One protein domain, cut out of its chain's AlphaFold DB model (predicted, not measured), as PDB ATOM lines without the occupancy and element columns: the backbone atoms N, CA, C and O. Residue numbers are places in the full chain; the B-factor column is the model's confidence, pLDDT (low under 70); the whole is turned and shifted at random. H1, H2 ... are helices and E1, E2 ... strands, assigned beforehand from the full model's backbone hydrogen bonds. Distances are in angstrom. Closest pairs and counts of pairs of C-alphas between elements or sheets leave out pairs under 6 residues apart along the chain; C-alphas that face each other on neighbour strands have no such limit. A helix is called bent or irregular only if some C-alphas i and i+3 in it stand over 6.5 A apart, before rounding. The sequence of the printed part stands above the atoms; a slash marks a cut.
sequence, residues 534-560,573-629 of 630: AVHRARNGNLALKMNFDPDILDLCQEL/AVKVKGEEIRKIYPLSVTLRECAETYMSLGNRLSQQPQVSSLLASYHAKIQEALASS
ATOM      1  N   ALA A 534      19.057  45.147  37.703       73.00
ATOM      2  CA  ALA A 534      20.182  45.829  37.081       73.00
ATOM      3  C   ALA A 534      20.119  45.683  35.556       73.00
ATOM      4  O   ALA A 534      19.825  44.618  35.003       73.00
ATOM      5  N   VAL A 535      20.422  46.773  34.854       73.88
ATOM      6  CA  VAL A 535      20.514  46.767  33.394       73.88
ATOM      7  C   VAL A 535      21.938  46.388  32.999       73.88
ATOM      8  O   VAL A 535      22.873  47.165  33.172       73.88
ATOM      9  N   HIS A 536      22.106  45.195  32.434       73.94
ATOM     10  CA  HIS A 536      23.382  44.735  31.897       73.94
ATOM     11  C   HIS A 536      23.435  44.949  30.387       73.94
ATOM     12  O   HIS A 536      22.503  44.601  29.669       73.94
ATOM     13  N   ARG A 537      24.552  45.459  29.866       70.62
ATOM     14  CA  ARG A 537      24.816  45.416  28.420       70.62
ATOM     15  C   ARG A 537      25.311  44.022  28.046       70.62
ATOM     16  O   ARG A 537      26.350  43.581  28.531       70.62
ATOM     17  N   ALA A 538      24.562  43.318  27.205       67.94
ATOM     18  CA  ALA A 538      24.987  42.041  26.648       67.94
ATOM     19  C   ALA A 538      26.114  42.243  25.610       67.94
ATOM     20  O   ALA A 538      26.314  43.342  25.093       67.94
ATOM     21  N   ARG A 539      26.872  41.177  25.292       63.50
ATOM     22  CA  ARG A 539      28.045  41.223  24.381       63.50
ATOM     23  C   ARG A 539      27.724  41.716  22.959       63.50
ATOM     24  O   ARG A 539      28.626  42.104  22.232       63.50
ATOM     25  N   ASN A 540      26.451  41.706  22.581       64.44
ATOM     26  CA  ASN A 540      25.897  42.190  21.318       64.44
ATOM     27  C   ASN A 540      25.461  43.673  21.355       64.44
ATOM     28  O   ASN A 540      24.900  44.153  20.379       64.44
ATOM     29  N   GLY A 541      25.692  44.397  22.458       64.75
ATOM     30  CA  GLY A 541      25.334  45.815  22.608       64.75
ATOM     31  C   GLY A 541      23.901  46.076  23.090       64.75
ATOM     32  O   GLY A 541      23.588  47.204  23.469       64.75
ATOM     33  N   ASN A 542      23.051  45.046  23.158       71.69
ATOM     34  CA  ASN A 542      21.674  45.169  23.634       71.69
ATOM     35  C   ASN A 542      21.617  45.254  25.168       71.69
ATOM     36  O   ASN A 542      22.336  44.547  25.876       71.69
ATOM     37  N   LEU A 543      20.740  46.114  25.686       74.62
ATOM     38  CA  LEU A 543      20.446  46.211  27.115       74.62
ATOM     39  C   LEU A 543      19.595  45.007  27.528       74.62
ATOM     40  O   LEU A 543      18.589  44.726  26.889       74.62
ATOM     41  N   ALA A 544      19.993  44.299  28.580       75.19
ATOM     42  CA  ALA A 544      19.272  43.180  29.163       75.19
ATOM     43  C   ALA A 544      18.960  43.480  30.626       75.19
ATOM     44  O   ALA A 544      19.858  43.765  31.421       75.19
ATOM     45  N   LEU A 545      17.681  43.395  30.979       75.94
ATOM     46  CA  LEU A 545      17.240  43.457  32.362       75.94
ATOM     47  C   LEU A 545      17.583  42.121  33.031       75.94
ATOM     48  O   LEU A 545      17.065  41.081  32.630       75.94
ATOM     49  N   LYS A 546      18.473  42.139  34.021       73.81
ATOM     50  CA  LYS A 546      18.743  40.975  34.869       73.81
ATOM     51  C   LYS A 546      18.551  41.357  36.324       73.81
ATOM     52  O   LYS A 546      18.679  42.515  36.709       73.81
ATOM     53  N   MET A 547      18.247  40.365  37.139       73.25
ATOM     54  CA  MET A 547      18.252  40.559  38.577       73.25
ATOM     55  C   MET A 547      19.673  40.755  39.085       73.25
ATOM     56  O   MET A 547      20.578  40.025  38.685       73.25
ATOM     57  N   ASN A 548      19.841  41.709  39.995       74.56
ATOM     58  CA  ASN A 548      21.096  41.979  40.687       74.56
ATOM     59  C   ASN A 548      21.292  40.996  41.854       74.56
ATOM     60  O   ASN A 548      21.441  41.385  43.007       74.56
ATOM     61  N   PHE A 549      21.193  39.703  41.557       69.44
ATOM     62  CA  PHE A 549      21.487  38.635  42.503       69.44
ATOM     63  C   PHE A 549      22.680  37.858  41.976       69.44
ATOM     64  O   PHE A 549      22.659  37.389  40.836       69.44
ATOM     65  N   ASP A 550      23.701  37.722  42.816       70.00
ATOM     66  CA  ASP A 550      24.832  36.856  42.528       70.00
ATOM     67  C   ASP A 550      24.325  35.402  42.410       70.00
ATOM     68  O   ASP A 550      23.601  34.950  43.311       70.00
ATOM     69  N   PRO A 551      24.622  34.666  41.319       69.94
ATOM     70  CA  PRO A 551      24.306  33.239  41.219       69.94
ATOM     71  C   PRO A 551      24.769  32.438  42.446       69.94
ATOM     72  O   PRO A 551      24.055  31.528  42.872       69.94
ATOM     73  N   ASP A 552      25.865  32.853  43.089       70.31
ATOM     74  CA  ASP A 552      26.412  32.214  44.288       70.31
ATOM     75  C   ASP A 552      25.426  32.218  45.478       70.31
ATOM     76  O   ASP A 552      25.444  31.318  46.319       70.31
ATOM     77  N   ILE A 553      24.511  33.195  45.551       75.06
ATOM     78  CA  ILE A 553      23.496  33.303  46.617       75.06
ATOM     79  C   ILE A 553      22.404  32.232  46.457       75.06
ATOM     80  O   ILE A 553      21.882  31.705  47.448       75.06
ATOM     81  N   LEU A 554      22.043  31.911  45.212       74.50
ATOM     82  CA  LEU A 554      21.026  30.903  44.899       74.50
ATOM     83  C   LEU A 554      21.574  29.501  45.155       74.50
ATOM     84  O   LEU A 554      20.888  28.679  45.770       74.50
ATOM     85  N   ASP A 555      22.820  29.272  44.742       77.75
ATOM     86  CA  ASP A 555      23.537  28.026  44.984       77.75
ATOM     87  C   ASP A 555      23.716  27.803  46.490       77.75
ATOM     88  O   ASP A 555      23.386  26.726  46.986       77.75
ATOM     89  N   LEU A 556      24.079  28.841  47.259       80.50
ATOM     90  CA  LEU A 556      24.215  28.764  48.717       80.50
ATOM     91  C   LEU A 556      22.939  28.257  49.414       80.50
ATOM     92  O   LEU A 556      23.016  27.429  50.322       80.50
ATOM     93  N   CYS A 557      21.758  28.726  49.000       78.38
ATOM     94  CA  CYS A 557      20.485  28.275  49.573       78.38
ATOM     95  C   CYS A 557      20.192  26.803  49.311       78.38
ATOM     96  O   CYS A 557      19.721  26.090  50.200       78.38
ATOM     97  N   GLN A 558      20.446  26.352  48.086       81.62
ATOM     98  CA  GLN A 558      20.245  24.958  47.715       81.62
ATOM     99  C   GLN A 558      21.271  24.063  48.424       81.62
ATOM    100  O   GLN A 558      20.905  23.026  48.981       81.62
ATOM    101  N   GLU A 559      22.533  24.496  48.494       85.06
ATOM    102  CA  GLU A 559      23.611  23.801  49.200       85.06
ATOM    103  C   GLU A 559      23.338  23.670  50.694       85.06
ATOM    104  O   GLU A 559      23.559  22.599  51.255       85.06
ATOM    105  N   LEU A 560      22.792  24.705  51.336       85.00
ATOM    106  CA  LEU A 560      22.384  24.646  52.738       85.00
ATOM    107  C   LEU A 560      21.378  23.524  53.002       85.00
ATOM    108  O   LEU A 560      21.564  22.754  53.943       85.00
ATOM    109  N   ALA A 573      25.611  31.580  62.032       84.62
ATOM    110  CA  ALA A 573      25.654  32.787  61.206       84.62
ATOM    111  C   ALA A 573      25.336  32.525  59.720       84.62
ATOM    112  O   ALA A 573      24.693  33.346  59.074       84.62
ATOM    113  N   VAL A 574      25.763  31.382  59.173       84.25
ATOM    114  CA  VAL A 574      25.466  31.003  57.782       84.25
ATOM    115  C   VAL A 574      24.027  30.495  57.663       84.25
ATOM    116  O   VAL A 574      23.355  30.786  56.678       84.25
ATOM    117  N   LYS A 575      23.526  29.793  58.687       85.44
ATOM    118  CA  LYS A 575      22.137  29.318  58.730       85.44
ATOM    119  C   LYS A 575      21.131  30.474  58.720       85.44
ATOM    120  O   LYS A 575      20.203  30.445  57.920       85.44
ATOM    121  N   VAL A 576      21.360  31.511  59.531       85.00
ATOM    122  CA  VAL A 576      20.512  32.719  59.563       85.00
ATOM    123  C   VAL A 576      20.490  33.410  58.198       85.00
ATOM    124  O   VAL A 576      19.412  33.665  57.667       85.00
ATOM    125  N   LYS A 577      21.661  33.617  57.577       81.75
ATOM    126  CA  LYS A 577      21.753  34.159  56.209       81.75
ATOM    127  C   LYS A 577      20.955  33.319  55.206       81.75
ATOM    128  O   LYS A 577      20.232  33.855  54.375       81.75
ATOM    129  N   GLY A 578      21.058  31.995  55.298       82.81
ATOM    130  CA  GLY A 578      20.297  31.068  54.467       82.81
ATOM    131  C   GLY A 578      18.783  31.211  54.597       82.81
ATOM    132  O   GLY A 578      18.072  31.218  53.595       82.81
ATOM    133  N   GLU A 579      18.280  31.345  55.824       82.88
ATOM    134  CA  GLU A 579      16.852  31.542  56.089       82.88
ATOM    135  C   GLU A 579      16.340  32.888  55.559       82.88
ATOM    136  O   GLU A 579      15.226  32.954  55.033       82.88
ATOM    137  N   GLU A 580      17.148  33.947  55.646       81.62
ATOM    138  CA  GLU A 580      16.838  35.254  55.057       81.62
ATOM    139  C   GLU A 580      16.718  35.171  53.531       81.62
ATOM    140  O   GLU A 580      15.712  35.605  52.966       81.62
ATOM    141  N   ILE A 581      17.687  34.537  52.863       79.69
ATOM    142  CA  ILE A 581      17.659  34.367  51.404       79.69
ATOM    143  C   ILE A 581      16.476  33.476  50.987       79.69
ATOM    144  O   ILE A 581      15.786  33.778  50.012       79.69
ATOM    145  N   ARG A 582      16.175  32.408  51.739       83.25
ATOM    146  CA  ARG A 582      15.077  31.477  51.425       83.25
ATOM    147  C   ARG A 582      13.704  32.154  51.387       83.25
ATOM    148  O   ARG A 582      12.856  31.733  50.604       83.25
ATOM    149  N   LYS A 583      13.479  33.206  52.184       83.06
ATOM    150  CA  LYS A 583      12.234  34.000  52.150       83.06
ATOM    151  C   LYS A 583      12.069  34.773  50.840       83.06
ATOM    152  O   LYS A 583      10.953  34.965  50.374       83.06
ATOM    153  N   ILE A 584      13.179  35.201  50.249       79.50
ATOM    154  CA  ILE A 584      13.213  36.081  49.073       79.50
ATOM    155  C   ILE A 584      13.369  35.278  47.786       79.50
ATOM    156  O   ILE A 584      12.972  35.734  46.716       79.50
ATOM    157  N   TYR A 585      13.872  34.050  47.890       80.88
ATOM    158  CA  TYR A 585      14.093  33.159  46.763       80.88
ATOM    159  C   TYR A 585      12.877  33.041  45.818       80.88
ATOM    160  O   TYR A 585      13.060  33.299  44.629       80.88
ATOM    161  N   PRO A 586      11.635  32.772  46.278       84.31
ATOM    162  CA  PRO A 586      10.485  32.669  45.373       84.31
ATOM    163  C   PRO A 586      10.210  33.973  44.618       84.31
ATOM    164  O   PRO A 586       9.998  33.956  43.409       84.31
ATOM    165  N   LEU A 587      10.296  35.113  45.314       82.44
ATOM    166  CA  LEU A 587      10.115  36.438  44.717       82.44
ATOM    167  C   LEU A 587      11.193  36.703  43.660       82.44
ATOM    168  O   LEU A 587      10.888  37.159  42.562       82.44
ATOM    169  N   SER A 588      12.442  36.331  43.945       78.00
ATOM    170  CA  SER A 588      13.540  36.466  42.988       78.00
ATOM    171  C   SER A 588      13.353  35.591  41.742       78.00
ATOM    172  O   SER A 588      13.600  36.036  40.630       78.00
ATOM    173  N   VAL A 589      12.848  34.364  41.874       81.50
ATOM    174  CA  VAL A 589      12.596  33.511  40.704       81.50
ATOM    175  C   VAL A 589      11.491  34.110  39.833       81.50
ATOM    176  O   VAL A 589      11.681  34.250  38.627       81.50
ATOM    177  N   THR A 590      10.394  34.571  40.442       84.88
ATOM    178  CA  THR A 590       9.296  35.205  39.692       84.88
ATOM    179  C   THR A 590       9.737  36.477  38.966       84.88
ATOM    180  O   THR A 590       9.433  36.651  37.790       84.88
ATOM    181  N   LEU A 591      10.522  37.345  39.617       83.62
ATOM    182  CA  LEU A 591      11.036  38.568  38.997       83.62
ATOM    183  C   LEU A 591      12.014  38.274  37.854       83.62
ATOM    184  O   LEU A 591      12.008  38.990  36.851       83.62
ATOM    185  N   ARG A 592      12.822  37.211  37.965       83.12
ATOM    186  CA  ARG A 592      13.700  36.754  36.881       83.12
ATOM    187  C   ARG A 592      12.893  36.293  35.676       83.12
ATOM    188  O   ARG A 592      13.166  36.747  34.570       83.12
ATOM    189  N   GLU A 593      11.892  35.446  35.888       83.94
ATOM    190  CA  GLU A 593      11.008  34.974  34.819       83.94
ATOM    191  C   GLU A 593      10.250  36.141  34.168       83.94
ATOM    192  O   GLU A 593      10.175  36.225  32.941       83.94
ATOM    193  N   CYS A 594       9.757  37.103  34.954       85.94
ATOM    194  CA  CYS A 594       9.138  38.327  34.437       85.94
ATOM    195  C   CYS A 594      10.114  39.174  33.601       85.94
ATOM    196  O   CYS A 594       9.745  39.673  32.539       85.94
ATOM    197  N   ALA A 595      11.368  39.322  34.036       82.94
ATOM    198  CA  ALA A 595      12.383  40.055  33.283       82.94
ATOM    199  C   ALA A 595      12.758  39.337  31.975       82.94
ATOM    200  O   ALA A 595      12.827  39.968  30.921       82.94
ATOM    201  N   GLU A 596      12.951  38.016  32.008       84.00
ATOM    202  CA  GLU A 596      13.275  37.211  30.827       84.00
ATOM    203  C   GLU A 596      12.126  37.184  29.814       84.00
ATOM    204  O   GLU A 596      12.349  37.352  28.611       84.00
ATOM    205  N   THR A 597      10.886  37.038  30.287       87.06
ATOM    206  CA  THR A 597       9.690  37.119  29.438       87.06
ATOM    207  C   THR A 597       9.532  38.512  28.837       87.06
ATOM    208  O   THR A 597       9.308  38.609  27.632       87.06
ATOM    209  N   TYR A 598       9.741  39.583  29.609       85.00
ATOM    210  CA  TYR A 598       9.735  40.956  29.098       85.00
ATOM    211  C   TYR A 598      10.809  41.184  28.024       85.00
ATOM    212  O   TYR A 598      10.510  41.727  26.962       85.00
ATOM    213  N   MET A 599      12.039  40.714  28.242       84.00
ATOM    214  CA  MET A 599      13.122  40.820  27.257       84.00
ATOM    215  C   MET A 599      12.833  40.009  25.984       84.00
ATOM    216  O   MET A 599      13.069  40.485  24.873       84.00
ATOM    217  N   SER A 600      12.289  38.797  26.127       85.31
ATOM    218  CA  SER A 600      11.863  37.950  25.005       85.31
ATOM    219  C   SER A 600      10.735  38.604  24.204       85.31
ATOM    220  O   SER A 600      10.788  38.641  22.973       85.31
ATOM    221  N   LEU A 601       9.752  39.192  24.893       84.56
ATOM    222  CA  LEU A 601       8.668  39.961  24.283       84.56
ATOM    223  C   LEU A 601       9.200  41.206  23.569       84.56
ATOM    224  O   LEU A 601       8.817  41.441  22.428       84.56
ATOM    225  N   GLY A 602      10.125  41.951  24.177       82.56
ATOM    226  CA  GLY A 602      10.767  43.113  23.559       82.56
ATOM    227  C   GLY A 602      11.506  42.764  22.264       82.56
ATOM    228  O   GLY A 602      11.358  43.461  21.263       82.56
ATOM    229  N   ASN A 603      12.228  41.638  22.246       83.06
ATOM    230  CA  ASN A 603      12.903  41.137  21.044       83.06
ATOM    231  C   ASN A 603      11.923  40.670  19.953       83.06
ATOM    232  O   ASN A 603      12.223  40.800  18.771       83.06
ATOM    233  N   ARG A 604      10.756  40.122  20.318       83.12
ATOM    234  CA  ARG A 604       9.709  39.751  19.346       83.12
ATOM    235  C   ARG A 604       8.968  40.980  18.808       83.12
ATOM    236  O   ARG A 604       8.670  41.040  17.621       83.12
ATOM    237  N   LEU A 605       8.706  41.973  19.659       81.25
ATOM    238  CA  LEU A 605       8.054  43.235  19.292       81.25
ATOM    239  C   LEU A 605       8.923  44.079  18.354       81.25
ATOM    240  O   LEU A 605       8.399  44.678  17.419       81.25
ATOM    241  N   SER A 606      10.247  44.089  18.544       77.06
ATOM    242  CA  SER A 606      11.166  44.785  17.634       77.06
ATOM    243  C   SER A 606      11.220  44.161  16.233       77.06
ATOM    244  O   SER A 606      11.495  44.868  15.267       77.06
ATOM    245  N   GLN A 607      10.890  42.871  16.095       83.06
ATOM    246  CA  GLN A 607      10.763  42.190  14.800       83.06
ATOM    247  C   GLN A 607       9.444  42.514  14.070       83.06
ATOM    248  O   GLN A 607       9.361  42.307  12.861       83.06
ATOM    249  N   GLN A 608       8.418  43.032  14.764       85.00
ATOM    250  CA  GLN A 608       7.101  43.349  14.192       85.00
ATOM    251  C   GLN A 608       6.636  44.784  14.521       85.00
ATOM    252  O   GLN A 608       5.825  44.999  15.428       85.00
ATOM    253  N   PRO A 609       7.076  45.793  13.746       76.94
ATOM    254  CA  PRO A 609       6.820  47.203  14.052       76.94
ATOM    255  C   PRO A 609       5.337  47.616  13.988       76.94
ATOM    256  O   PRO A 609       4.941  48.547  14.684       76.94
ATOM    257  N   GLN A 610       4.496  46.914  13.218       76.38
ATOM    258  CA  GLN A 610       3.056  47.214  13.103       76.38
ATOM    259  C   GLN A 610       2.258  46.895  14.378       76.38
ATOM    260  O   GLN A 610       1.283  47.571  14.681       76.38
ATOM    261  N   VAL A 611       2.670  45.872  15.133       76.75
ATOM    262  CA  VAL A 611       2.015  45.464  16.389       76.75
ATOM    263  C   VAL A 611       2.551  46.283  17.567       76.75
ATOM    264  O   VAL A 611       1.823  46.576  18.515       76.75
ATOM    265  N   SER A 612       3.812  46.716  17.475       74.44
ATOM    266  CA  SER A 612       4.465  47.568  18.473       74.44
ATOM    267  C   SER A 612       3.730  48.899  18.688       74.44
ATOM    268  O   SER A 612       3.516  49.307  19.829       74.44
ATOM    269  N   SER A 613       3.245  49.543  17.618       75.75
ATOM    270  CA  SER A 613       2.504  50.809  17.724       75.75
ATOM    271  C   SER A 613       1.157  50.667  18.448       75.75
ATOM    272  O   SER A 613       0.763  51.571  19.181       75.75
ATOM    273  N   LEU A 614       0.477  49.524  18.308       79.88
ATOM    274  CA  LEU A 614      -0.801  49.240  18.973       79.88
ATOM    275  C   LEU A 614      -0.636  48.947  20.471       79.88
ATOM    276  O   LEU A 614      -1.519  49.256  21.270       79.88
ATOM    277  N   LEU A 615       0.498  48.361  20.859       81.44
ATOM    278  CA  LEU A 615       0.798  47.970  22.240       81.44
ATOM    279  C   LEU A 615       1.631  49.008  23.006       81.44
ATOM    280  O   LEU A 615       1.927  48.798  24.184       81.44
ATOM    281  N   ALA A 616       1.969  50.140  22.382       78.19
ATOM    282  CA  ALA A 616       2.812  51.181  22.966       78.19
ATOM    283  C   ALA A 616       2.293  51.697  24.323       78.19
ATOM    284  O   ALA A 616       3.080  51.937  25.237       78.19
ATOM    285  N   SER A 617       0.970  51.797  24.499       80.31
ATOM    286  CA  SER A 617       0.355  52.230  25.764       80.31
ATOM    287  C   SER A 617       0.555  51.225  26.906       80.31
ATOM    288  O   SER A 617       0.786  51.623  28.047       80.31
ATOM    289  N   TYR A 618       0.507  49.923  26.615       82.06
ATOM    290  CA  TYR A 618       0.785  48.863  27.587       82.06
ATOM    291  C   TYR A 618       2.283  48.743  27.867       82.06
ATOM    292  O   TYR A 618       2.679  48.552  29.015       82.06
ATOM    293  N   HIS A 619       3.121  48.914  26.840       81.25
ATOM    294  CA  HIS A 619       4.573  48.907  26.992       81.25
ATOM    295  C   HIS A 619       5.050  50.051  27.894       81.25
ATOM    296  O   HIS A 619       5.859  49.809  28.788       81.25
ATOM    297  N   ALA A 620       4.488  51.255  27.741       81.81
ATOM    298  CA  ALA A 620       4.786  52.404  28.596       81.81
ATOM    299  C   ALA A 620       4.426  52.152  30.072       81.81
ATOM    300  O   ALA A 620       5.249  52.403  30.947       81.81
ATOM    301  N   LYS A 621       3.251  51.567  30.356       83.69
ATOM    302  CA  LYS A 621       2.841  51.209  31.731       83.69
ATOM    303  C   LYS A 621       3.784  50.197  32.384       83.69
ATOM    304  O   LYS A 621       4.093  50.307  33.567       83.69
ATOM    305  N   ILE A 622       4.250  49.207  31.620       82.94
ATOM    306  CA  ILE A 622       5.208  48.206  32.113       82.94
ATOM    307  C   ILE A 622       6.576  48.856  32.363       82.94
ATOM    308  O   ILE A 622       7.211  48.561  33.369       82.94
ATOM    309  N   GLN A 623       7.022  49.761  31.488       81.50
ATOM    310  CA  GLN A 623       8.270  50.504  31.685       81.50
ATOM    311  C   GLN A 623       8.213  51.441  32.895       81.50
ATOM    312  O   GLN A 623       9.205  51.546  33.607       81.50
ATOM    313  N   GLU A 624       7.070  52.068  33.166       83.62
ATOM    314  CA  GLU A 624       6.850  52.895  34.358       83.62
ATOM    315  C   GLU A 624       6.917  52.055  35.645       83.62
ATOM    316  O   GLU A 624       7.639  52.403  36.581       83.62
ATOM    317  N   ALA A 625       6.266  50.886  35.656       79.19
ATOM    318  CA  ALA A 625       6.361  49.936  36.762       79.19
ATOM    319  C   ALA A 625       7.804  49.435  36.971       79.19
ATOM    320  O   ALA A 625       8.288  49.392  38.101       79.19
ATOM    321  N   LEU A 626       8.527  49.128  35.888       77.31
ATOM    322  CA  LEU A 626       9.931  48.719  35.954       77.31
ATOM    323  C   LEU A 626      10.844  49.856  36.434       77.31
ATOM    324  O   LEU A 626      11.729  49.608  37.249       77.31
ATOM    325  N   ALA A 627      10.613  51.096  35.995       73.88
ATOM    326  CA  ALA A 627      11.388  52.265  36.409       73.88
ATOM    327  C   ALA A 627      11.235  52.577  37.904       73.88
ATOM    328  O   ALA A 627      12.188  53.038  38.517       73.88
ATOM    329  N   SER A 628      10.075  52.274  38.500       69.94
ATOM    330  CA  SER A 628       9.865  52.391  39.952       69.94
ATOM    331  C   SER A 628      10.599  51.321  40.777       69.94
ATOM    332  O   SER A 628      10.785  51.490  41.980       69.94
ATOM    333  N   SER A 629      11.004  50.221  40.132       61.78
ATOM    334  CA  SER A 629      11.674  49.065  40.748       61.78
ATOM    335  C   SER A 629      13.190  48.997  40.493       61.78
ATOM    336  O   SER A 629      13.867  48.125  41.047       61.78
TER     337      SER A 629
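What this domain is: This is residues 534 to 560 and 573 to 629 of the 630 residues of the protein "DHC_N1 domain-containing protein" of Perkinsus olseni (UniProt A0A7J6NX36). What is the shape? Hairpin E1 and E2 packs through E2 on H2b, the long arm of bent H2; H1 packs on arm H2a, and H3 folds back from H2b. How large? The printed part has 84 residues, two named strands, then three named helices, mostly helix. It is loose, radius of gyration of the C-alphas 16.4 A, spanning 54 by 27 by 17 A.

How they stand to each other: What pairs? E1, residues 534 to 537, and E2, residues 543 to 547, form an antiparallel hairpin; N 534 and O 546 are 2.8 A apart. What touches? H2, residues 573 to 607, is one helix by its hydrogen bonds but bent, with arms H2a to 583 and H2b from 586; C-alphas 583 and 586 are 7.1 A apart. H1, residues 551 to 560, touches H2a; irregular H3, residues 609 to 629, C-alphas 614 and 617 7.5 A apart, only just touches H2b, only at the corner, with 3 pairs within 8 A.

Where its parts are: Where is the start? C-alpha 534 is at (20.182, 45.829, 37.081). How long is H2b? It measures 32.0 A.

The domain as a whole: Is anything cut? Residues 561 to 572 are not printed; C-alphas 560 and 573 are 12.2 A apart. Where is pLDDT under 70? At residues 538 to 541, 549, 551 and 628 to 629.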